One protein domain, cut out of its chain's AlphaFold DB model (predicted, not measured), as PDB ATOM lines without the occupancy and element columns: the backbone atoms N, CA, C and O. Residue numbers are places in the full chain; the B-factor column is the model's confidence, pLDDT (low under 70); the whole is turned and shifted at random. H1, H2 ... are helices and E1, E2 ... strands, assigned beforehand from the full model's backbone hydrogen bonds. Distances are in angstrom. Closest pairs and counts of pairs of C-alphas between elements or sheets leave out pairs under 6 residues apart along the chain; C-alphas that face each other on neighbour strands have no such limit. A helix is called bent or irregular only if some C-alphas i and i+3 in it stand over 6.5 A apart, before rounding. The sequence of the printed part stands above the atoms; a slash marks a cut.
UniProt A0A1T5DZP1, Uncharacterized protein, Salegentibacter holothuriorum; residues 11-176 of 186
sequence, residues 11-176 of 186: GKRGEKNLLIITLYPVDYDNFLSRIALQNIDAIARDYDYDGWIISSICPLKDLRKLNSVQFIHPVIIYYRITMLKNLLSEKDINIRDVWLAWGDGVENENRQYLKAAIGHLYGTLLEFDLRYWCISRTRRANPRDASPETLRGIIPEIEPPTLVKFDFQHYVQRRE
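This is residues 11 to 176 of the 186 residues of an uncharacterized protein of Salegentibacter holothuriorum (UniProt A0A1T5DZP1). A twisted sheet of four parallel strands stands between two helices, H1 over one face and H2 over the other; H4 packs beside H2, and H5 packs on H4 at a steep angle. A long unnamed stretch, residues 135 to 167, leads from E4 to H5. The printed part has 166 residues with five named helices and four named strands, in the order E1 H1 E2 H2 E3 H3 H4 E4 H5; the sheet's order is E2 E1 E3 E4, and the class is mixed, helices and strands. It is compact, with a radius of gyration of the C-alphas of 15.4 A, and spans 42 by 38 by 32 A.

Look first at the sheet: E2, residues 51 to 56, E1, residues 17 to 22, E3, residues 95 to 101, and E4, residues 131 to 134, are parallel neighbours in that order. It is only just strongly twisted, its C-alphas up to 4.4 A off the best plane. Within hydrogen-bond range are N 20 and O 53, 2.7 A, between E1 and E2; N 99 and O 19, 2.8 A, between E3 and E1; and N 133 and O 98, 2.8 A, between E4 and E3. H1, residues 31 to 46, and H2, residues 72 to 89, are on opposite faces, making three layers, helices on both faces of a sheet; each has a height over the sheet of 10.5 A. H1 runs slantwise to the strands, at 37 degrees to E2 on the local plane; H2 runs along them, at 8 degrees to E1 on the local plane. H4, residues 109 to 125, touches H2 at a shallow tilt of 28 degrees, the same way; the closest C-alphas, of Ile 81 and Leu 121, are 6.2 A apart. H5, residues 168 to 174, touches H4 at a steep tilt of 51 degrees, opposite ways; the closest C-alphas, of Gly 119 and Val 172, are 6.3 A apart. H3, residues 103 to 107, and H4 touch only at the corner, the closest C-alphas, of Val 106 and Leu 114, being 5.7 A apart. Both are irregular: C-alphas 103 and 106 are 7.0 A apart, C-alphas 110 and 113 are 8.3 A apart. E1, H1, E2 and E3, H3 H4, E4 are strand-helix-strand units, parallel neighbour strands with helices between them along the chain; E2, H2, E3 is a split one, with E1 between its strands, and each crossover is right-handed. Every O i to N i+4 pair is within hydrogen-bond range in H1, H2 and H5; in H4 10 of 13 are, and in H3 0 of 1, with 1 of 2 O i to N i+3 pairs.

Find C-alpha 17 at (5.978, -32.537, -27.746), where E1 begins, 16.0 A long. H1 is 23.0 A long, E2 17.4 A, H2 25.9 A, E3 16.5 A and H4 25.4 A; H3, E4 and H5 are shorter. H5 ends at C-alpha 174, (-14.932, -45.866, -43.127).

The C-alphas farthest apart, of Asp 48 and Ser 68, are 44.8 A apart. The printed part has no cut; the links E2 to H2 and E4 to H5 are long. Look at the B-factor column: pLDDT is under 70 at residues 26 to 29, 59 to 72 and 148 to 161.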
ATOM      1  N   GLY A  11      14.052 -37.373 -32.435       90.94
ATOM      2  CA  GLY A  11      13.314 -36.209 -31.996       90.94
ATOM      3  C   GLY A  11      14.177 -35.190 -31.302       90.94
ATOM      4  O   GLY A  11      15.353 -35.428 -31.021       90.94
ATOM      5  N   LYS A  12      13.537 -34.070 -31.012       93.94
ATOM      6  CA  LYS A  12      14.018 -33.021 -30.132       93.94
ATOM      7  C   LYS A  12      13.039 -32.959 -28.971       93.94
ATOM      8  O   LYS A  12      11.866 -32.679 -29.187       93.94
ATOM      9  N   ARG A  13      13.504 -33.249 -27.760       93.06
ATOM     10  CA  ARG A  13      12.660 -33.155 -26.567       93.06
ATOM     11  C   ARG A  13      12.414 -31.683 -26.231       93.06
ATOM     12  O   ARG A  13      13.374 -30.920 -26.154       93.06
ATOM     13  N   GLY A  14      11.155 -31.333 -26.017       95.00
ATOM     14  CA  GLY A  14      10.707 -30.052 -25.472       95.00
ATOM     15  C   GLY A  14       9.789 -30.255 -24.267       95.00
ATOM     16  O   GLY A  14       9.671 -31.374 -23.754       95.00
ATOM     17  N   GLU A  15       9.124 -29.195 -23.826       95.00
ATOM     18  CA  GLU A  15       8.074 -29.254 -22.809       95.00
ATOM     19  C   GLU A  15       6.709 -29.609 -23.408       95.00
ATOM     20  O   GLU A  15       5.884 -30.207 -22.726       95.00
ATOM     21  N   LYS A  16       6.451 -29.295 -24.678       95.44
ATOM     22  CA  LYS A  16       5.227 -29.598 -25.434       95.44
ATOM     23  C   LYS A  16       5.604 -30.364 -26.700       95.44
ATOM     24  O   LYS A  16       5.983 -29.774 -27.711       95.44
ATOM     25  N   ASN A  17       5.490 -31.691 -26.658       97.62
ATOM     26  CA  ASN A  17       5.978 -32.537 -27.746       97.62
ATOM     27  C   ASN A  17       4.862 -32.948 -28.716       97.62
ATOM     28  O   ASN A  17       3.803 -33.426 -28.301       97.62
ATOM     29  N   LEU A  18       5.145 -32.831 -30.014       97.50
ATOM     30  CA  LEU A  18       4.350 -33.420 -31.095       97.50
ATOM     31  C   LEU A  18       4.875 -34.824 -31.433       97.50
ATOM     32  O   LEU A  18       6.057 -34.988 -31.742       97.50
ATOM     33  N   LEU A  19       4.017 -35.847 -31.421       96.75
ATOM     34  CA  LEU A  19       4.384 -37.200 -31.858       96.75
ATOM     35  C   LEU A  19       4.017 -37.406 -33.330       96.75
ATOM     36  O   LEU A  19       2.845 -37.436 -33.688       96.75
ATOM     37  N   ILE A  20       5.008 -37.615 -34.189       95.25
ATOM     38  CA  ILE A  20       4.828 -37.938 -35.602       95.25
ATOM     39  C   ILE A  20       4.875 -39.458 -35.777       95.25
ATOM     40  O   ILE A  20       5.883 -40.102 -35.473       95.25
ATOM     41  N   ILE A  21       3.800 -40.037 -36.307       94.56
ATOM     42  CA  ILE A  21       3.691 -41.477 -36.546       94.56
ATOM     43  C   ILE A  21       3.648 -41.749 -38.044       94.56
ATOM     44  O   ILE A  21       2.711 -41.376 -38.752       94.56
ATOM     45  N   THR A  22       4.668 -42.462 -38.508       91.56
ATOM     46  CA  THR A  22       4.794 -42.937 -39.886       91.56
ATOM     47  C   THR A  22       4.625 -44.453 -39.950       91.56
ATOM     48  O   THR A  22       4.788 -45.169 -38.957       91.56
ATOM     49  N   LEU A  23       4.304 -44.966 -41.135       87.38
ATOM     50  CA  LEU A  23       4.201 -46.411 -41.367       87.38
ATOM     51  C   LEU A  23       5.390 -46.996 -42.119       87.38
ATOM     52  O   LEU A  23       5.576 -48.205 -42.095       87.38
ATOM     53  N   TYR A  24       6.191 -46.168 -42.783       78.44
ATOM     54  CA  TYR A  24       7.368 -46.614 -43.527       78.44
ATOM     55  C   TYR A  24       8.621 -46.286 -42.745       78.44
ATOM     56  O   TYR A  24       8.650 -45.262 -42.056       78.44
ATOM     57  N   PRO A  25       9.666 -47.114 -42.832       70.12
ATOM     58  CA  PRO A  25      10.937 -46.743 -42.247       70.12
ATOM     59  C   PRO A  25      11.476 -45.519 -42.976       70.12
ATOM     60  O   PRO A  25      11.504 -45.460 -44.207       70.12
ATOM     61  N   VAL A  26      11.929 -44.556 -42.190       63.41
ATOM     62  CA  VAL A  26      12.591 -43.360 -42.690       63.41
ATOM     63  C   VAL A  26      14.093 -43.566 -42.542       63.41
ATOM     64  O   VAL A  26      14.579 -43.997 -41.495       63.41
ATOM     65  N   ASP A  27      14.835 -43.288 -43.609       67.06
ATOM     66  CA  ASP A  27      16.291 -43.336 -43.592       67.06
ATOM     67  C   ASP A  27      16.874 -42.041 -43.038       67.06
ATOM     68  O   ASP A  27      17.364 -41.203 -43.792       67.06
ATOM     69  N   TYR A  28      16.805 -41.861 -41.722       65.00
ATOM     70  CA  TYR A  28      17.077 -40.568 -41.094       65.00
ATOM     71  C   TYR A  28      18.487 -39.985 -41.321       65.00
ATOM     72  O   TYR A  28      18.738 -38.836 -40.947       65.00
ATOM     73  N   ASP A  29      19.402 -40.751 -41.910       69.31
ATOM     74  CA  ASP A  29      20.777 -40.330 -42.171       69.31
ATOM     75  C   ASP A  29      21.006 -39.849 -43.612       69.31
ATOM     76  O   ASP A  29      22.029 -39.214 -43.882       69.31
ATOM     77  N   ASN A  30      20.043 -40.053 -44.520       77.19
ATOM     78  CA  ASN A  30      20.126 -39.520 -45.878       77.19
ATOM     79  C   ASN A  30      19.744 -38.022 -45.937       77.19
ATOM     80  O   ASN A  30      19.043 -37.494 -45.070       77.19
ATOM     81  N   PHE A  31      20.235 -37.319 -46.966       73.62
ATOM     82  CA  PHE A  31      20.037 -35.871 -47.137       73.62
ATOM     83  C   PHE A  31      18.555 -35.474 -47.133       73.62
ATOM     84  O   PHE A  31      18.156 -34.557 -46.419       73.62
ATOM     85  N   LEU A  32      17.736 -36.226 -47.870       73.62
ATOM     86  CA  LEU A  32      16.292 -36.034 -47.946       73.62
ATOM     87  C   LEU A  32      15.635 -36.108 -46.561       73.62
ATOM     88  O   LEU A  32      14.910 -35.200 -46.171       73.62
ATOM     89  N   SER A  33      15.957 -37.107 -45.745       76.12
ATOM     90  CA  SER A  33      15.389 -37.209 -44.402       76.12
ATOM     91  C   SER A  33      15.817 -36.052 -43.511       76.12
ATOM     92  O   SER A  33      15.012 -35.602 -42.708       76.12
ATOM     93  N   ARG A  34      17.029 -35.504 -43.662       79.31
ATOM     94  CA  ARG A  34      17.424 -34.296 -42.910       79.31
ATOM     95  C   ARG A  34      16.528 -33.103 -43.242       79.31
ATOM     96  O   ARG A  34      16.122 -32.409 -42.317       79.31
ATOM     97  N   ILE A  35      16.183 -32.915 -44.518       79.31
ATOM     98  CA  ILE A  35      15.231 -31.878 -44.944       79.31
ATOM     99  C   ILE A  35      13.853 -32.136 -44.322       79.31
ATOM    100  O   ILE A  35      13.283 -31.236 -43.714       79.31
ATOM    101  N   ALA A  36      13.346 -33.372 -44.383       83.12
ATOM    102  CA  ALA A  36      12.072 -33.717 -43.745       83.12
ATOM    103  C   ALA A  36      12.065 -33.387 -42.242       83.12
ATOM    104  O   ALA A  36      11.098 -32.820 -41.746       83.12
ATOM    105  N   LEU A  37      13.149 -33.690 -41.519       86.69
ATOM    106  CA  LEU A  37      13.261 -33.376 -40.091       86.69
ATOM    107  C   LEU A  37      13.328 -31.866 -39.817       86.69
ATOM    108  O   LEU A  37      12.750 -31.413 -38.834       86.69
ATOM    109  N   GLN A  38      13.999 -31.084 -40.670       86.31
ATOM    110  CA  GLN A  38      14.002 -29.618 -40.572       86.31
ATOM    111  C   GLN A  38      12.600 -29.041 -40.781       86.31
ATOM    112  O   GLN A  38      12.190 -28.142 -40.050       86.31
ATOM    113  N   ASN A  39      11.844 -29.596 -41.727       86.19
ATOM    114  CA  ASN A  39      10.470 -29.175 -41.973       86.19
ATOM    115  C   ASN A  39       9.537 -29.576 -40.834       86.19
ATOM    116  O   ASN A  39       8.702 -28.774 -40.432       86.19
ATOM    117  N   ILE A  40       9.694 -30.781 -40.277       90.12
ATOM    118  CA  ILE A  40       8.964 -31.203 -39.076       90.12
ATOM    119  C   ILE A  40       9.238 -30.233 -37.926       90.12
ATOM    120  O   ILE A  40       8.297 -29.818 -37.260       90.12
ATOM    121  N   ASP A  41      10.495 -29.842 -37.714       91.56
ATOM    122  CA  ASP A  41      10.858 -28.880 -36.672       91.56
ATOM    123  C   ASP A  41      10.224 -27.500 -36.901       91.56
ATOM    124  O   ASP A  41       9.711 -26.901 -35.958       91.56
ATOM    125  N   ALA A  42      10.217 -27.011 -38.143       89.50
ATOM    126  CA  ALA A  42       9.562 -25.753 -38.495       89.50
ATOM    127  C   ALA A  42       8.043 -25.815 -38.255       89.50
ATOM    128  O   ALA A  42       7.504 -24.961 -37.562       89.50
ATOM    129  N   ILE A  43       7.376 -26.869 -38.735       90.81
ATOM    130  CA  ILE A  43       5.933 -27.074 -38.544       90.81
ATOM    131  C   ILE A  43       5.595 -27.216 -37.059       90.81
ATOM    132  O   ILE A  43       4.620 -26.641 -36.599       90.81
ATOM    133  N   ALA A  44       6.386 -27.964 -36.287       93.56
ATOM    134  CA  ALA A  44       6.176 -28.089 -34.849       93.56
ATOM    135  C   ALA A  44       6.198 -26.704 -34.175       93.56
ATOM    136  O   ALA A  44       5.269 -26.359 -33.445       93.56
ATOM    137  N   ARG A  45       7.195 -25.873 -34.503       92.75
ATOM    138  CA  ARG A  45       7.312 -24.508 -33.972       92.75
ATOM    139  C   ARG A  45       6.158 -23.598 -34.384       92.75
ATOM    140  O   ARG A  45       5.644 -22.874 -33.536       92.75
ATOM    141  N   ASP A  46       5.718 -23.667 -35.638       92.38
ATOM    142  CA  ASP A  46       4.595 -22.864 -36.147       92.38
ATOM    143  C   ASP A  46       3.267 -23.170 -35.423       92.38
ATOM    144  O   ASP A  46       2.342 -22.358 -35.454       92.38
ATOM    145  N   TYR A  47       3.175 -24.321 -34.746       93.81
ATOM    146  CA  TYR A  47       2.001 -24.775 -33.994       93.81
ATOM    147  C   TYR A  47       2.236 -24.839 -32.470       93.81
ATOM    148  O   TYR A  47       1.535 -25.575 -31.778       93.81
ATOM    149  N   ASP A  48       3.182 -24.050 -31.941       94.94
ATOM    150  CA  ASP A  48       3.479 -23.922 -30.497       94.94
ATOM    151  C   ASP A  48       3.975 -25.221 -29.821       94.94
ATOM    152  O   ASP A  48       3.832 -25.418 -28.611       94.94
ATOM    153  N   TYR A  49       4.597 -26.114 -30.595       96.50
ATOM    154  CA  TYR A  49       5.382 -27.226 -30.059       96.50
ATOM    155  C   TYR A  49       6.867 -26.849 -30.046       96.50
ATOM    156  O   TYR A  49       7.442 -26.437 -31.056       96.50
ATOM    157  N   ASP A  50       7.519 -27.025 -28.902       96.38
ATOM    158  CA  ASP A  50       8.957 -26.787 -28.721       96.38
ATOM    159  C   ASP A  50       9.791 -28.077 -28.850       96.38
ATOM    160  O   ASP A  50      11.027 -28.032 -28.920       96.38
ATOM    161  N   GLY A  51       9.108 -29.220 -28.949       97.12
ATOM    162  CA  GLY A  51       9.686 -30.528 -29.196       97.12
ATOM    163  C   GLY A  51       8.835 -31.401 -30.112       97.12
ATOM    164  O   GLY A  51       7.647 -31.174 -30.346       97.12
ATOM    165  N   TRP A  52       9.463 -32.434 -30.655       96.44
ATOM    166  CA  TRP A  52       8.812 -33.417 -31.505       96.44
ATOM    167  C   TRP A  52       9.543 -34.754 -31.457       96.44
ATOM    168  O   TRP A  52      10.761 -34.820 -31.272       96.44
ATOM    169  N   ILE A  53       8.793 -35.834 -31.655       95.25
ATOM    170  CA  ILE A  53       9.303 -37.203 -31.711       95.25
ATOM    171  C   ILE A  53       8.702 -37.864 -32.942       95.25
ATOM    172  O   ILE A  53       7.489 -37.914 -33.072       95.25
ATOM    173  N   ILE A  54       9.526 -38.399 -33.837       92.12
ATOM    174  CA  ILE A  54       9.085 -39.219 -34.961       92.12
ATOM    175  C   ILE A  54       9.353 -40.695 -34.688       92.12
ATOM    176  O   ILE A  54      10.408 -41.089 -34.176       92.12
ATOM    177  N   SER A  55       8.380 -41.521 -35.058       89.50
ATOM    178  CA  SER A  55       8.470 -42.969 -34.993       89.50
ATOM    179  C   SER A  55       7.876 -43.616 -36.238       89.50
ATOM    180  O   SER A  55       6.965 -43.081 -36.874       89.50
ATOM    181  N   SER A  56       8.398 -44.790 -36.576       87.38
ATOM    182  CA  SER A  56       7.880 -45.620 -37.657       87.38
ATOM    183  C   SER A  56       7.423 -46.969 -37.126       87.38
ATOM    184  O   SER A  56       8.177 -47.673 -36.446       87.38
ATOM    185  N   ILE A  57       6.189 -47.338 -37.460       86.19
ATOM    186  CA  ILE A  57       5.579 -48.589 -37.001       86.19
ATOM    187  C   ILE A  57       6.156 -49.799 -37.740       86.19
ATOM    188  O   ILE A  57       6.261 -50.872 -37.145       86.19
ATOM    189  N   CYS A  58       6.570 -49.661 -39.005       78.25
ATOM    190  CA  CYS A  58       7.108 -50.790 -39.765       78.25
ATOM    191  C   CYS A  58       8.607 -50.621 -40.059       78.25
ATOM    192  O   CYS A  58       9.025 -49.609 -40.613       78.25
ATOM    193  N   PRO A  59       9.441 -51.626 -39.738       61.53
ATOM    194  CA  PRO A  59      10.892 -51.453 -39.748       61.53
ATOM    195  C   PRO A  59      11.581 -51.656 -41.107       61.53
ATOM    196  O   PRO A  59      12.782 -51.423 -41.197       61.53
ATOM    197  N   LEU A  60      10.897 -52.134 -42.153       61.50
ATOM    198  CA  LEU A  60      11.585 -52.732 -43.310       61.50
ATOM    199  C   LEU A  60      11.586 -51.835 -44.549       61.50
ATOM    200  O   LEU A  60      10.532 -51.543 -45.115       61.50
ATOM    201  N   LYS A  61      12.796 -51.383 -44.934       56.16
ATOM    202  CA  LYS A  61      13.058 -50.405 -46.012       56.16
ATOM    203  C   LYS A  61      12.534 -50.847 -47.371       56.16
ATOM    204  O   LYS A  61      12.203 -49.999 -48.189       56.16
ATOM    205  N   ASP A  62      12.417 -52.149 -47.610       54.06
ATOM    206  CA  ASP A  62      11.804 -52.646 -48.834       54.06
ATOM    207  C   ASP A  62      11.377 -54.110 -48.687       54.06
ATOM    208  O   ASP A  62      12.191 -55.028 -48.761       54.06
ATOM    209  N   LEU A  63      10.084 -54.340 -48.466       48.19
ATOM    210  CA  LEU A  63       9.520 -55.691 -48.386       48.19
ATOM    211  C   LEU A  63       9.156 -56.293 -49.740       48.19
ATOM    212  O   LEU A  63       8.825 -57.471 -49.799       48.19
ATOM    213  N   ARG A  64       9.309 -55.548 -50.845       48.34
ATOM    214  CA  ARG A  64       9.112 -56.100 -52.200       48.34
ATOM    215  C   ARG A  64      10.044 -57.281 -52.502       48.34
ATOM    216  O   ARG A  64       9.789 -58.025 -53.437       48.34
ATOM    217  N   LYS A  65      11.129 -57.434 -51.733       45.50
ATOM    218  CA  LYS A  65      12.152 -58.478 -51.904       45.50
ATOM    219  C   LYS A  65      12.040 -59.649 -50.919       45.50
ATOM    220  O   LYS A  65      12.839 -60.573 -51.002       45.50
ATOM    221  N   LEU A  66      11.089 -59.625 -49.984       48.59
ATOM    222  CA  LEU A  66      10.982 -60.610 -48.902       48.59
ATOM    223  C   LEU A  66       9.613 -61.297 -48.951       48.59
ATOM    224  O   LEU A  66       8.775 -61.116 -48.073       48.59
ATOM    225  N   ASN A  67       9.406 -62.124 -49.977       44.66
ATOM    226  CA  ASN A  67       8.204 -62.952 -50.162       44.66
ATOM    227  C   ASN A  67       7.953 -63.971 -49.023       44.66
ATOM    228  O   ASN A  67       6.955 -64.680 -49.053       44.66
ATOM    229  N   SER A  68       8.836 -64.076 -48.026       45.16
ATOM    230  CA  SER A  68       8.870 -65.173 -47.050       45.16
ATOM    231  C   SER A  68       8.522 -64.790 -45.606       45.16
ATOM    232  O   SER A  68       8.648 -65.628 -44.718       45.16
ATOM    233  N   VAL A  69       8.106 -63.549 -45.324       51.94
ATOM    234  CA  VAL A  69       8.104 -63.031 -43.939       51.94
ATOM    235  C   VAL A  69       6.737 -62.523 -43.449       51.94
ATOM    236  O   VAL A  69       6.657 -61.706 -42.533       51.94
ATOM    237  N   GLN A  70       5.637 -63.044 -44.006       55.03
ATOM    238  CA  GLN A  70       4.276 -62.638 -43.616       55.03
ATOM    239  C   GLN A  70       4.006 -62.760 -42.102       55.03
ATOM    240  O   GLN A  70       3.338 -61.899 -41.535       55.03
ATOM    241  N   PHE A  71       4.581 -63.763 -41.429       53.88
ATOM    242  CA  PHE A  71       4.342 -64.027 -40.003       53.88
ATOM    243  C   PHE A  71       5.085 -63.087 -39.037       53.88
ATOM    244  O   PHE A  71       4.656 -62.897 -37.902       53.88
ATOM    245  N   ILE A  72       6.193 -62.466 -39.461       60.75
ATOM    246  CA  ILE A  72       6.969 -61.577 -38.575       60.75
ATOM    247  C   ILE A  72       6.327 -60.176 -38.520       60.75
ATOM    248  O   ILE A  72       6.524 -59.437 -37.553       60.75
ATOM    249  N   HIS A  73       5.508 -59.802 -39.512       72.44
ATOM    250  CA  HIS A  73       4.887 -58.475 -39.557       72.44
ATOM    251  C   HIS A  73       3.990 -58.176 -38.353       72.44
ATOM    252  O   HIS A  73       4.239 -57.151 -37.713       72.44
ATOM    253  N   PRO A  74       3.010 -59.026 -37.983       77.19
ATOM    254  CA  PRO A  74       2.119 -58.725 -36.866       77.19
ATOM    255  C   PRO A  74       2.873 -58.573 -35.543       77.19
ATOM    256  O   PRO A  74       2.597 -57.639 -34.795       77.19
ATOM    257  N   VAL A  75       3.871 -59.427 -35.287       79.44
ATOM    258  CA  VAL A  75       4.667 -59.393 -34.050       79.44
ATOM    259  C   VAL A  75       5.486 -58.109 -33.952       79.44
ATOM    260  O   VAL A  75       5.462 -57.448 -32.913       79.44
ATOM    261  N   ILE A  76       6.184 -57.707 -35.022       80.38
ATOM    262  CA  ILE A  76       6.964 -56.465 -34.964       80.38
ATOM    263  C   ILE A  76       6.041 -55.248 -34.868       80.38
ATOM    264  O   ILE A  76       6.305 -54.355 -34.070       80.38
ATOM    265  N   ILE A  77       4.953 -55.207 -35.638       84.81
ATOM    266  CA  ILE A  77       3.976 -54.111 -35.572       84.81
ATOM    267  C   ILE A  77       3.413 -53.995 -34.155       84.81
ATOM    268  O   ILE A  77       3.382 -52.898 -33.601       84.81
ATOM    269  N   TYR A  78       3.043 -55.122 -33.541       86.38
ATOM    270  CA  TYR A  78       2.579 -55.170 -32.158       86.38
ATOM    271  C   TYR A  78       3.622 -54.611 -31.191       86.38
ATOM    272  O   TYR A  78       3.317 -53.717 -30.402       86.38
ATOM    273  N   TYR A  79       4.870 -55.073 -31.290       86.50
ATOM    274  CA  TYR A  79       5.964 -54.582 -30.458       86.50
ATOM    275  C   TYR A  79       6.177 -53.068 -30.617       86.50
ATOM    276  O   TYR A  79       6.313 -52.353 -29.630       86.50
ATOM    277  N   ARG A  80       6.140 -52.545 -31.846       87.12
ATOM    278  CA  ARG A  80       6.352 -51.114 -32.140       87.12
ATOM    279  C   ARG A  80       5.214 -50.246 -31.610       87.12
ATOM    280  O   ARG A  80       5.471 -49.195 -31.030       87.12
ATOM    281  N   ILE A  81       3.977 -50.709 -31.755       91.50
ATOM    282  CA  ILE A  81       2.798 -50.057 -31.177       91.50
ATOM    283  C   ILE A  81       2.854 -50.100 -29.643       91.50
ATOM    284  O   ILE A  81       2.566 -49.100 -28.996       91.50
ATOM    285  N   THR A  82       3.335 -51.200 -29.058       91.31
ATOM    286  CA  THR A  82       3.555 -51.304 -27.606       91.31
ATOM    287  C   THR A  82       4.603 -50.295 -27.130       91.31
ATOM    288  O   THR A  82       4.408 -49.626 -26.122       91.31
ATOM    289  N   MET A  83       5.695 -50.109 -27.873       91.25
ATOM    290  CA  MET A  83       6.685 -49.083 -27.533       91.25
ATOM    291  C   MET A  83       6.128 -47.659 -27.651       91.25
ATOM    292  O   MET A  83       6.482 -46.810 -26.837       91.25
ATOM    293  N   LEU A  84       5.256 -47.388 -28.630       93.06
ATOM    294  CA  LEU A  84       4.540 -46.110 -28.727       93.06
ATOM    295  C   LEU A  84       3.607 -45.894 -27.533       93.06
ATOM    296  O   LEU A  84       3.597 -44.808 -26.964       93.06
ATOM    297  N   LYS A  85       2.874 -46.932 -27.121       94.00
ATOM    298  CA  LYS A  85       2.032 -46.906 -25.921       94.00
ATOM    299  C   LYS A  85       2.847 -46.565 -24.673       94.00
ATOM    300  O   LYS A  85       2.440 -45.708 -23.893       94.00
ATOM    301  N   ASN A  86       4.012 -47.193 -24.514       93.19
ATOM    302  CA  ASN A  86       4.912 -46.901 -23.400       93.19
ATOM    303  C   ASN A  86       5.380 -45.441 -23.450       93.19
ATOM    304  O   ASN A  86       5.224 -44.739 -22.463       93.19
ATOM    305  N   LEU A  87       5.837 -44.952 -24.612       93.19
ATOM    306  CA  LEU A  87       6.237 -43.551 -24.802       93.19
ATOM    307  C   LEU A  87       5.128 -42.561 -24.401       93.19
ATOM    308  O   LEU A  87       5.404 -41.570 -23.738       93.19
ATOM    309  N   LEU A  88       3.881 -42.828 -24.796       94.50
ATOM    310  CA  LEU A  88       2.723 -41.988 -24.464       94.50
ATOM    311  C   LEU A  88       2.347 -42.030 -22.978       94.50
ATOM    312  O   LEU A  88       1.736 -41.094 -22.473       94.50
ATOM    313  N   SER A  89       2.714 -43.104 -22.280       93.94
ATOM    314  CA  SER A  89       2.472 -43.259 -20.842       93.94
ATOM    315  C   SER A  89       3.525 -42.540 -19.986       93.94
ATOM    316  O   SER A  89       3.292 -42.294 -18.801       93.94
ATOM    317  N   GLU A  90       4.670 -42.174 -20.572       93.19
ATOM    318  CA  GLU A  90       5.731 -41.432 -19.892       93.19
ATOM    319  C   GLU A  90       5.345 -39.956 -19.713       93.19
ATOM    320  O   GLU A  90       5.421 -39.142 -20.639       93.19
ATOM    321  N   LYS A  91       4.971 -39.584 -18.484       86.69
ATOM    322  CA  LYS A  91       4.518 -38.221 -18.145       86.69
ATOM    323  C   LYS A  91       5.549 -37.145 -18.489       86.69
ATOM    324  O   LYS A  91       5.180 -36.069 -18.957       86.69
ATOM    325  N   ASP A  92       6.831 -37.457 -18.329       91.06
ATOM    326  CA  ASP A  92       7.928 -36.508 -18.540       91.06
ATOM    327  C   ASP A  92       8.189 -36.200 -20.024       91.06
ATOM    328  O   ASP A  92       8.965 -35.292 -20.344       91.06
ATOM    329  N   ILE A  93       7.584 -36.957 -20.944       92.62
ATOM    330  CA  ILE A  93       7.681 -36.709 -22.387       92.62
ATOM    331  C   ILE A  93       6.606 -35.711 -22.835       92.62
ATOM    332  O   ILE A  93       6.805 -35.038 -23.836       92.62
ATOM    333  N   ASN A  94       5.505 -35.554 -22.094       93.81
ATOM    334  CA  ASN A  94       4.444 -34.572 -22.358       93.81
ATOM    335  C   ASN A  94       4.057 -34.462 -23.854       93.81
ATOM    336  O   ASN A  94       4.188 -33.404 -24.482       93.81
ATOM    337  N   ILE A  95       3.627 -35.588 -24.436       96.38
ATOM    338  CA  ILE A  95       3.094 -35.640 -25.803       96.38
ATOM    339  C   ILE A  95       1.690 -35.046 -25.787       96.38
ATOM    340  O   ILE A  95       0.795 -35.579 -25.135       96.38
ATOM    341  N   ARG A  96       1.502 -33.938 -26.503       95.00
ATOM    342  CA  ARG A  96       0.222 -33.215 -26.544       95.00
ATOM    343  C   ARG A  96      -0.680 -33.690 -27.667       95.00
ATOM    344  O   ARG A  96      -1.895 -33.751 -27.512       95.00
ATOM    345  N   ASP A  97      -0.067 -34.014 -28.794       96.88
ATOM    346  CA  ASP A  97      -0.757 -34.201 -30.056       96.88
ATOM    347  C   ASP A  97      -0.025 -35.214 -30.928       96.88
ATOM    348  O   ASP A  97       1.186 -35.427 -30.792       96.88
ATOM    349  N   VAL A  98      -0.768 -35.823 -31.850       97.62
ATOM    350  CA  VAL A  98      -0.231 -36.792 -32.803       97.62
ATOM    351  C   VAL A  98      -0.403 -36.283 -34.222       97.62
ATOM    352  O   VAL A  98      -1.511 -35.986 -34.657       97.62
ATOM    353  N   TRP A  99       0.680 -36.267 -34.987       97.19
ATOM    354  CA  TRP A  99       0.655 -36.079 -36.429       97.19
ATOM    355  C   TRP A  99       0.823 -37.432 -37.135       97.19
ATOM    356  O   TRP A  99       1.868 -38.076 -37.078       97.19
ATOM    357  N   LEU A 100      -0.223 -37.866 -37.835       97.12
ATOM    358  CA  LEU A 100      -0.225 -39.075 -38.658       97.12
ATOM    359  C   LEU A 100       0.329 -38.765 -40.060       97.12
ATOM    360  O   LEU A 100      -0.070 -37.771 -40.669       97.12
ATOM    361  N   ALA A 101       1.233 -39.600 -40.585       93.56
ATOM    362  CA  ALA A 101       1.903 -39.338 -41.863       93.56
ATOM    363  C   ALA A 101       2.315 -40.625 -42.608       93.56
ATOM    364  O   ALA A 101       3.428 -41.130 -42.439       93.56
ATOM    365  N   TRP A 102       1.444 -41.163 -43.472       91.38
ATOM    366  CA  TRP A 102       1.751 -42.392 -44.228       91.38
ATOM    367  C   TRP A 102       1.423 -42.368 -45.727       91.38
ATOM    368  O   TRP A 102       1.953 -43.178 -46.473       91.38
ATOM    369  N   GLY A 103       0.611 -41.448 -46.225       90.88
ATOM    370  CA  GLY A 103       0.328 -41.338 -47.657       90.88
ATOM    371  C   GLY A 103      -0.349 -42.577 -48.266       90.88
ATOM    372  O   GLY A 103      -0.905 -43.425 -47.573       90.88
ATOM    373  N   ASP A 104      -0.327 -42.679 -49.597       90.19
ATOM    374  CA  ASP A 104      -1.107 -43.684 -50.343       90.19
ATOM    375  C   ASP A 104      -0.423 -45.045 -50.489       90.19
ATOM    376  O   ASP A 104      -1.026 -45.994 -50.997       90.19
ATOM    377  N   GLY A 105       0.812 -45.191 -50.007       84.12
ATOM    378  CA  GLY A 105       1.529 -46.463 -50.087       84.12
ATOM    379  C   GLY A 105       0.815 -47.611 -49.361       84.12
ATOM    380  O   GLY A 105       1.123 -48.776 -49.621       84.12
ATOM    381  N   VAL A 106      -0.101 -47.298 -48.438       86.81
ATOM    382  CA  VAL A 106      -0.880 -48.260 -47.641       86.81
ATOM    383  C   VAL A 106      -1.938 -48.972 -48.473       86.81
ATOM    384  O   VAL A 106      -2.480 -49.988 -48.055       86.81
ATOM    385  N   GLU A 107      -2.229 -48.446 -49.659       88.38
ATOM    386  CA  GLU A 107      -3.202 -49.015 -50.584       88.38
ATOM    387  C   GLU A 107      -2.613 -50.070 -51.511       88.38
ATOM    388  O   GLU A 107      -3.345 -50.669 -52.292       88.38
ATOM    389  N   ASN A 108      -1.299 -50.279 -51.462       82.88
ATOM    390  CA  ASN A 108      -0.661 -51.319 -52.250       82.88
ATOM    391  C   ASN A 108      -1.111 -52.698 -51.744       82.88
ATOM    392  O   ASN A 108      -1.011 -52.987 -50.550       82.88
ATOM    393  N   GLU A 109      -1.560 -53.560 -52.654       78.81
ATOM    394  CA  GLU A 109      -2.038 -54.915 -52.342       78.81
ATOM    395  C   GLU A 109      -0.970 -55.771 -51.646       78.81
ATOM    396  O   GLU A 109      -1.278 -56.532 -50.734       78.81
ATOM    397  N   ASN A 110       0.309 -55.552 -51.953       75.94
ATOM    398  CA  ASN A 110       1.427 -56.239 -51.297       75.94
ATOM    399  C   ASN A 110       1.761 -55.669 -49.905       75.94
ATOM    400  O   ASN A 110       2.756 -56.048 -49.290       75.94
ATOM    401  N   ARG A 111       0.976 -54.703 -49.414       78.75
ATOM    402  CA  ARG A 111       1.197 -53.996 -48.146       78.75
ATOM    403  C   ARG A 111      -0.041 -53.967 -47.254       78.75
ATOM    404  O   ARG A 111      -0.161 -53.087 -46.406       78.75
ATOM    405  N   GLN A 112      -0.937 -54.946 -47.385       80.75
ATOM    406  CA  GLN A 112      -2.141 -55.046 -46.545       80.75
ATOM    407  C   GLN A 112      -1.837 -55.056 -45.036       80.75
ATOM    408  O   GLN A 112      -2.619 -54.523 -44.251       80.75
ATOM    409  N   TYR A 113      -0.661 -55.551 -44.629       81.00
ATOM    410  CA  TYR A 113      -0.200 -55.490 -43.238       81.00
ATOM    411  C   TYR A 113      -0.143 -54.056 -42.674       81.00
ATOM    412  O   TYR A 113      -0.290 -53.869 -41.469       81.00
ATOM    413  N   LEU A 114       0.021 -53.030 -43.519       85.88
ATOM    414  CA  LEU A 114      -0.011 -51.624 -43.100       85.88
ATOM    415  C   LEU A 114      -1.418 -51.161 -42.730       85.88
ATOM    416  O   LEU A 114      -1.571 -50.384 -41.794       85.88
ATOM    417  N   LYS A 115      -2.451 -51.655 -43.421       87.75
ATOM    418  CA  LYS A 115      -3.848 -51.364 -43.068       87.75
ATOM    419  C   LYS A 115      -4.196 -51.962 -41.707       87.75
ATOM    420  O   LYS A 115      -4.760 -51.266 -40.867       87.75
ATOM    421  N   ALA A 116      -3.762 -53.201 -41.463       86.38
ATOM    422  CA  ALA A 116      -3.879 -53.834 -40.151       86.38
ATOM    423  C   ALA A 116      -3.107 -53.058 -39.067       86.38
ATOM    424  O   ALA A 116      -3.626 -52.841 -37.974       86.38
ATOM    425  N   ALA A 117      -1.898 -52.570 -39.379       90.00
ATOM    426  CA  ALA A 117      -1.123 -51.733 -38.464       90.00
ATOM    427  C   ALA A 117      -1.861 -50.448 -38.074       90.00
ATOM    428  O   ALA A 117      -1.823 -50.067 -36.910       90.00
ATOM    429  N   ILE A 118      -2.542 -49.794 -39.022       94.50
ATOM    430  CA  ILE A 118      -3.305 -48.570 -38.750       94.50
ATOM    431  C   ILE A 118      -4.470 -48.841 -37.797       94.50
ATOM    432  O   ILE A 118      -4.656 -48.089 -36.843       94.50
ATOM    433  N   GLY A 119      -5.245 -49.898 -38.044       94.06
ATOM    434  CA  GLY A 119      -6.362 -50.255 -37.172       94.06
ATOM    435  C   GLY A 119      -5.888 -50.578 -35.753       94.06
ATOM    436  O   GLY A 119      -6.403 -50.012 -34.788       94.06
ATOM    437  N   HIS A 120      -4.831 -51.384 -35.621       92.31
ATOM    438  CA  HIS A 120      -4.246 -51.708 -34.319       92.31
ATOM    439  C   HIS A 120      -3.636 -50.487 -33.615       92.31
ATOM    440  O   HIS A 120      -3.787 -50.330 -32.401       92.31
ATOM    441  N   LEU A 121      -2.984 -49.597 -34.369       95.44
ATOM    442  CA  LEU A 121      -2.489 -48.330 -33.846       95.44
ATOM    443  C   LEU A 121      -3.646 -47.531 -33.253       95.44
ATOM    444  O   LEU A 121      -3.580 -47.168 -32.087       95.44
ATOM    445  N   TYR A 122      -4.711 -47.297 -34.022       96.38
ATOM    446  CA  TYR A 122      -5.873 -46.558 -33.536       96.38
ATOM    447  C   TYR A 122      -6.473 -47.204 -32.287       96.38
ATOM    448  O   TYR A 122      -6.662 -46.519 -31.287       96.38
ATOM    449  N   GLY A 123      -6.686 -48.525 -32.308       94.81
ATOM    450  CA  GLY A 123      -7.191 -49.269 -31.154       94.81
ATOM    451  C   GLY A 123      -6.344 -49.082 -29.892       94.81
ATOM    452  O   GLY A 123      -6.896 -48.967 -28.805       94.81
ATOM    453  N   THR A 124      -5.020 -48.988 -30.039       93.75
ATOM    454  CA  THR A 124      -4.098 -48.721 -28.923       93.75
ATOM    455  C   THR A 124      -4.143 -47.265 -28.463       93.75
ATOM    456  O   THR A 124      -4.073 -46.988 -27.268       93.75
ATOM    457  N   LEU A 125      -4.249 -46.322 -29.400       94.75
ATOM    458  CA  LEU A 125      -4.245 -44.893 -29.089       94.75
ATOM    459  C   LEU A 125      -5.564 -44.402 -28.472       94.75
ATOM    460  O   LEU A 125      -5.568 -43.343 -27.857       94.75
ATOM    461  N   LEU A 126      -6.652 -45.176 -28.573       93.75
ATOM    462  CA  LEU A 126      -7.934 -44.898 -27.905       93.75
ATOM    463  C   LEU A 126      -7.828 -44.766 -26.379       93.75
ATOM    464  O   LEU A 126      -8.690 -44.148 -25.764       93.75
ATOM    465  N   GLU A 127      -6.798 -45.351 -25.765       92.94
ATOM    466  CA  GLU A 127      -6.556 -45.248 -24.321       92.94
ATOM    467  C   GLU A 127      -6.077 -43.850 -23.889       92.94
ATOM    468  O   GLU A 127      -6.016 -43.561 -22.695       92.94
ATOM    469  N   PHE A 128      -5.735 -42.985 -24.847       93.88
ATOM    470  CA  PHE A 128      -5.164 -41.668 -24.607       93.88
ATOM    471  C   PHE A 128      -6.070 -40.573 -25.181       93.88
ATOM    472  O   PHE A 128      -6.596 -40.694 -26.288       93.88
ATOM    473  N   ASP A 129      -6.201 -39.464 -24.453       92.56
ATOM    474  CA  ASP A 129      -6.912 -38.269 -24.921       92.56
ATOM    475  C   ASP A 129      -6.012 -37.447 -25.860       92.56
ATOM    476  O   ASP A 129      -5.394 -36.455 -25.474       92.56
ATOM    477  N   LEU A 130      -5.852 -37.941 -27.091       94.88
ATOM    478  CA  LEU A 130      -4.983 -37.355 -28.111       94.88
ATOM    479  C   LEU A 130      -5.806 -36.691 -29.208       94.88
ATOM    480  O   LEU A 130      -6.796 -37.243 -29.693       94.88
ATOM    481  N   ARG A 131      -5.328 -35.540 -29.691       96.56
ATOM    482  CA  ARG A 131      -5.826 -34.956 -30.940       96.56
ATOM    483  C   ARG A 131      -4.916 -35.380 -32.084       96.56
ATOM    484  O   ARG A 131      -3.689 -35.403 -31.961       96.56
ATOM    485  N   TYR A 132      -5.544 -35.711 -33.205       97.81
ATOM    486  CA  TYR A 132      -4.858 -36.207 -34.388       97.81
ATOM    487  C   TYR A 132      -4.828 -35.141 -35.474       97.81
ATOM    488  O   TYR A 132      -5.834 -34.496 -35.785       97.81
ATOM    489  N   TRP A 133      -3.663 -35.001 -36.085       97.69
ATOM    490  CA  TRP A 133      -3.363 -34.026 -37.113       97.69
ATOM    491  C   TRP A 133      -2.759 -34.712 -38.330       97.69
ATOM    492  O   TRP A 133      -2.169 -35.793 -38.254       97.69
ATOM    493  N   CYS A 134      -2.877 -34.053 -39.471       95.25
ATOM    494  CA  CYS A 134      -2.070 -34.321 -40.648       95.25
ATOM    495  C   CYS A 134      -1.807 -33.000 -41.360       95.25
ATOM    496  O   CYS A 134      -2.559 -32.050 -41.204       95.25
ATOM    497  N   ILE A 135      -0.763 -32.926 -42.167       90.81
ATOM    498  CA  ILE A 135      -0.466 -31.727 -42.967       90.81
ATOM    499  C   ILE A 135      -1.411 -31.528 -44.159       90.81
ATOM    500  O   ILE A 135      -1.535 -30.442 -44.706       90.81
ATOM    501  N   SER A 136      -2.021 -32.613 -44.634       89.69
ATOM    502  CA  SER A 136      -3.031 -32.647 -45.689       89.69
ATOM    503  C   SER A 136      -3.485 -34.091 -45.886       89.69
ATOM    504  O   SER A 136      -2.897 -35.037 -45.350       89.69
ATOM    505  N   ARG A 137      -4.534 -34.271 -46.688       90.88
ATOM    506  CA  ARG A 137      -5.028 -35.583 -47.103       90.88
ATOM    507  C   ARG A 137      -4.676 -35.836 -48.566       90.88
ATOM    508  O   ARG A 137      -4.717 -34.925 -49.391       90.88
ATOM    509  N   THR A 138      -4.346 -37.075 -48.906       91.12
ATOM    510  CA  THR A 138      -4.233 -37.517 -50.299       91.12
ATOM    511  C   THR A 138      -5.614 -37.592 -50.958       91.12
ATOM    512  O   THR A 138      -6.648 -37.480 -50.295       91.12
ATOM    513  N   ARG A 139      -5.659 -37.867 -52.271       88.81
ATOM    514  CA  ARG A 139      -6.926 -38.121 -52.986       88.81
ATOM    515  C   ARG A 139      -7.693 -39.322 -52.424       88.81
ATOM    516  O   ARG A 139      -8.911 -39.369 -52.534       88.81
ATOM    517  N   ARG A 140      -6.994 -40.272 -51.795       91.19
ATOM    518  CA  ARG A 140      -7.589 -41.438 -51.121       91.19
ATOM    519  C   ARG A 140      -7.873 -41.178 -49.637       91.19
ATOM    520  O   ARG A 140      -8.119 -42.113 -48.880       91.19
ATOM    521  N   ALA A 141      -7.844 -39.915 -49.216       93.44
ATOM    522  CA  ALA A 141      -8.067 -39.473 -47.844       93.44
ATOM    523  C   ALA A 141      -7.054 -40.010 -46.812       93.44
ATOM    524  O   ALA A 141      -7.320 -39.950 -45.613       93.44
ATOM    525  N   ASN A 142      -5.890 -40.502 -47.250       95.31
ATOM    526  CA  ASN A 142      -4.798 -40.864 -46.347       95.31
ATOM    527  C   ASN A 142      -4.106 -39.591 -45.835       95.31
ATOM    528  O   ASN A 142      -3.976 -38.639 -46.606       95.31
ATOM    529  N   PRO A 143      -3.640 -39.538 -44.577       94.75
ATOM    530  CA  PRO A 143      -2.805 -38.442 -44.110       94.75
ATOM    531  C   PRO A 143      -1.507 -38.439 -44.916       94.75
ATOM    532  O   PRO A 143      -0.824 -39.463 -44.991       94.75
ATOM    533  N   ARG A 144      -1.186 -37.319 -45.566       90.06
ATOM    534  CA  ARG A 144      -0.022 -37.234 -46.453       90.06
ATOM    535  C   ARG A 144       1.266 -37.518 -45.671       90.06
ATOM    536  O   ARG A 144       1.356 -37.215 -44.483       90.06
ATOM    537  N   ASP A 145       2.218 -38.176 -46.325       84.38
ATOM    538  CA  ASP A 145       3.483 -38.551 -45.698       84.38
ATOM    539  C   ASP A 145       4.330 -37.333 -45.299       84.38
ATOM    540  O   ASP A 145       4.116 -36.213 -45.748       84.38
ATOM    541  N   ALA A 146       5.311 -37.566 -44.434       79.00
ATOM    542  CA  ALA A 146       6.272 -36.559 -44.005       79.00
ATOM    543  C   ALA A 146       7.526 -36.559 -44.908       79.00
ATOM    544  O   ALA A 146       8.641 -36.377 -44.424       79.00
ATOM    545  N   SER A 147       7.376 -36.848 -46.206       75.75
ATOM    546  CA  SER A 147       8.504 -36.833 -47.144       75.75
ATOM    547  C   SER A 147       8.917 -35.394 -47.497       75.75
ATOM    548  O   SER A 147       8.085 -34.487 -47.423       75.75
ATOM    549  N   PRO A 148      10.176 -35.134 -47.885       64.75
ATOM    550  CA  PRO A 148      10.623 -33.796 -48.299       64.75
ATOM    551  C   PRO A 148       9.850 -33.220 -49.483       64.75
ATOM    552  O   PRO A 148       9.622 -32.014 -49.545       64.75
ATOM    553  N   GLU A 149       9.438 -34.084 -50.411       68.75
ATOM    554  CA  GLU A 149       8.601 -33.744 -51.558       68.75
ATOM    555  C   GLU A 149       7.252 -33.192 -51.097       68.75
ATOM    556  O   GLU A 149       6.730 -32.241 -51.675       68.75
ATOM    557  N   THR A 150       6.720 -33.753 -50.014       62.81
ATOM    558  CA  THR A 150       5.491 -33.290 -49.383       62.81
ATOM    559  C   THR A 150       5.709 -32.060 -48.485       62.81
ATOM    560  O   THR A 150       4.838 -31.195 -48.409       62.81
ATOM    561  N   LEU A 151       6.837 -31.978 -47.775       64.75
ATOM    562  CA  LEU A 151       7.029 -31.071 -46.639       64.75
ATOM    563  C   LEU A 151       7.676 -29.718 -46.950       64.75
ATOM    564  O   LEU A 151       8.111 -29.054 -46.020       64.75
ATOM    565  N   ARG A 152       7.692 -29.272 -48.209       61.59
ATOM    566  CA  ARG A 152       8.535 -28.162 -48.706       61.59
ATOM    567  C   ARG A 152      10.019 -28.482 -48.574       61.59
ATOM    568  O   ARG A 152      10.646 -28.211 -47.563       61.59
ATOM    569  N   GLY A 153      10.615 -29.043 -49.612       49.28
ATOM    570  CA  GLY A 153      12.058 -29.305 -49.590       49.28
ATOM    571  C   GLY A 153      12.744 -29.313 -50.943       49.28
ATOM    572  O   GLY A 153      13.968 -29.293 -50.994       49.28
ATOM    573  N   ILE A 154      11.974 -29.359 -52.032       49.97
ATOM    574  CA  ILE A 154      12.510 -29.457 -53.399       49.97
ATOM    575  C   ILE A 154      11.690 -28.610 -54.386       49.97
ATOM    576  O   ILE A 154      12.243 -28.100 -55.354       49.97
ATOM    577  N   ILE A 155      10.392 -28.405 -54.130       48.12
ATOM    578  CA  ILE A 155       9.494 -27.651 -55.012       48.12
ATOM    579  C   ILE A 155       9.046 -26.367 -54.285       48.12
ATOM    580  O   ILE A 155       8.243 -26.456 -53.354       48.12
ATOM    581  N   PRO A 156       9.567 -25.181 -54.660       48.41
ATOM    582  CA  PRO A 156       9.297 -23.907 -53.979       48.41
ATOM    583  C   PRO A 156       7.845 -23.404 -54.105       48.41
ATOM    584  O   PRO A 156       7.452 -22.486 -53.393       48.41
ATOM    585  N   GLU A 157       7.040 -24.021 -54.967       51.44
ATOM    586  CA  GLU A 157       5.655 -23.631 -55.275       51.44
ATOM    587  C   GLU A 157       4.608 -24.251 -54.331       51.44
ATOM    588  O   GLU A 157       3.419 -23.962 -54.442       51.44
ATOM    589  N   ILE A 158       5.021 -25.118 -53.399       54.97
ATOM    590  CA  ILE A 158       4.098 -25.765 -52.462       54.97
ATOM    591  C   ILE A 158       3.873 -24.838 -51.259       54.97
ATOM    592  O   ILE A 158       4.821 -24.440 -50.570       54.97
ATOM    593  N   GLU A 159       2.611 -24.492 -51.000       58.75
ATOM    594  CA  GLU A 159       2.183 -23.764 -49.800       58.75
ATOM    595  C   GLU A 159       2.678 -24.434 -48.504       58.75
ATOM    596  O   GLU A 159       2.929 -25.645 -48.485       58.75
ATOM    597  N   PRO A 160       2.857 -23.672 -47.405       61.44
ATOM    598  CA  PRO A 160       3.271 -24.245 -46.132       61.44
ATOM    599  C   PRO A 160       2.299 -25.347 -45.724       61.44
ATOM    600  O   PRO A 160       1.099 -25.083 -45.664       61.44
ATOM    601  N   PRO A 161       2.773 -26.568 -45.429       69.00
ATOM    602  CA  PRO A 161       1.898 -27.593 -44.896       69.00
ATOM    603  C   PRO A 161       1.341 -27.116 -43.551       69.00
ATOM    604  O   PRO A 161       2.070 -26.975 -42.573       69.00
ATOM    605  N   THR A 162       0.038 -26.864 -43.504       82.00
ATOM    606  CA  THR A 162      -0.676 -26.543 -42.269       82.00
ATOM    607  C   THR A 162      -1.185 -27.821 -41.618       82.00
ATOM    608  O   THR A 162      -1.816 -28.636 -42.294       82.00
ATOM    609  N   LEU A 163      -0.970 -27.999 -40.312       90.94
ATOM    610  CA  LEU A 163      -1.615 -29.082 -39.577       90.94
ATOM    611  C   LEU A 163      -3.130 -28.864 -39.586       90.94
ATOM    612  O   LEU A 163      -3.661 -27.903 -39.034       90.94
ATOM    613  N   VAL A 164      -3.832 -29.801 -40.206       93.62
ATOM    614  CA  VAL A 164      -5.286 -29.889 -40.211       93.62
ATOM    615  C   VAL A 164      -5.726 -31.052 -39.338       93.62
ATOM    616  O   VAL A 164      -5.069 -32.099 -39.289       93.62
ATOM    617  N   LYS A 165      -6.854 -30.875 -38.642       96.38
ATOM    618  CA  LYS A 165      -7.443 -31.945 -37.832       96.38
ATOM    619  C   LYS A 165      -7.692 -33.170 -38.703       96.38
ATOM    620  O   LYS A 165      -8.230 -33.065 -39.808       96.38
ATOM    621  N   PHE A 166      -7.322 -34.329 -38.184       97.19
ATOM    622  CA  PHE A 166      -7.546 -35.608 -38.824       97.19
ATOM    623  C   PHE A 166      -8.496 -36.439 -37.971       97.19
ATOM    624  O   PHE A 166      -8.179 -36.806 -36.845       97.19
ATOM    625  N   ASP A 167      -9.671 -36.744 -38.510       97.25
ATOM    626  CA  ASP A 167     -10.630 -37.611 -37.833       97.25
ATOM    627  C   ASP A 167     -10.199 -39.076 -37.988       97.25
ATOM    628  O   ASP A 167     -10.550 -39.762 -38.955       97.25
ATOM    629  N   PHE A 168      -9.356 -39.536 -37.057       97.19
ATOM    630  CA  PHE A 168      -8.790 -40.881 -37.115       97.19
ATOM    631  C   PHE A 168      -9.862 -41.957 -36.903       97.19
ATOM    632  O   PHE A 168      -9.833 -42.997 -37.563       97.19
ATOM    633  N   GLN A 169     -10.860 -41.672 -36.061       96.62
ATOM    634  CA  GLN A 169     -11.999 -42.556 -35.849       96.62
ATOM    635  C   GLN A 169     -12.776 -42.768 -37.145       96.62
ATOM    636  O   GLN A 169     -12.935 -43.907 -37.588       96.62
ATOM    637  N   HIS A 170     -13.212 -41.681 -37.783       97.12
ATOM    638  CA  HIS A 170     -13.943 -41.757 -39.042       97.12
ATOM    639  C   HIS A 170     -13.113 -42.451 -40.124       97.12
ATOM    640  O   HIS A 170     -13.633 -43.278 -40.873       97.12
ATOM    641  N   TYR A 171     -11.810 -42.158 -40.194       97.19
ATOM    642  CA  TYR A 171     -10.905 -42.807 -41.138       97.19
ATOM    643  C   TYR A 171     -10.862 -44.331 -40.946       97.19
ATOM    644  O   TYR A 171     -10.956 -45.070 -41.926       97.19
ATOM    645  N   VAL A 172     -10.736 -44.806 -39.704       96.69
ATOM    646  CA  VAL A 172     -10.686 -46.237 -39.372       96.69
ATOM    647  C   VAL A 172     -12.023 -46.920 -39.639       96.69
ATOM    648  O   VAL A 172     -12.044 -47.973 -40.273       96.69
ATOM    649  N   GLN A 173     -13.131 -46.300 -39.225       96.06
ATOM    650  CA  GLN A 173     -14.483 -46.828 -39.415       96.06
ATOM    651  C   GLN A 173     -14.850 -46.945 -40.896       96.06
ATOM    652  O   GLN A 173     -15.266 -48.007 -41.342       96.06
ATOM    653  N   ARG A 174     -14.631 -45.885 -41.686       96.06
ATOM    654  CA  ARG A 174     -14.932 -45.866 -43.127       96.06
ATOM    655  C   ARG A 174     -14.165 -46.937 -43.907       96.06
ATOM    656  O   ARG A 174     -14.589 -47.336 -44.987       96.06
ATOM    657  N   ARG A 175     -13.002 -47.338 -43.400       94.00
ATOM    658  CA  ARG A 175     -12.114 -48.322 -44.028       94.00
ATOM    659  C   ARG A 175     -12.244 -49.716 -43.426       94.00
ATOM    660  O   ARG A 175     -11.495 -50.590 -43.851       94.00
ATOM    661  N   GLU A 176     -13.141 -49.894 -42.458       94.81
ATOM    662  CA  GLU A 176     -13.407 -51.173 -41.795       94.81
ATOM    663  C   GLU A 176     -12.123 -51.819 -41.238       94.81
ATOM    664  O   GLU A 176     -11.904 -53.024 -41.347       94.81
TER     665      GLU A 176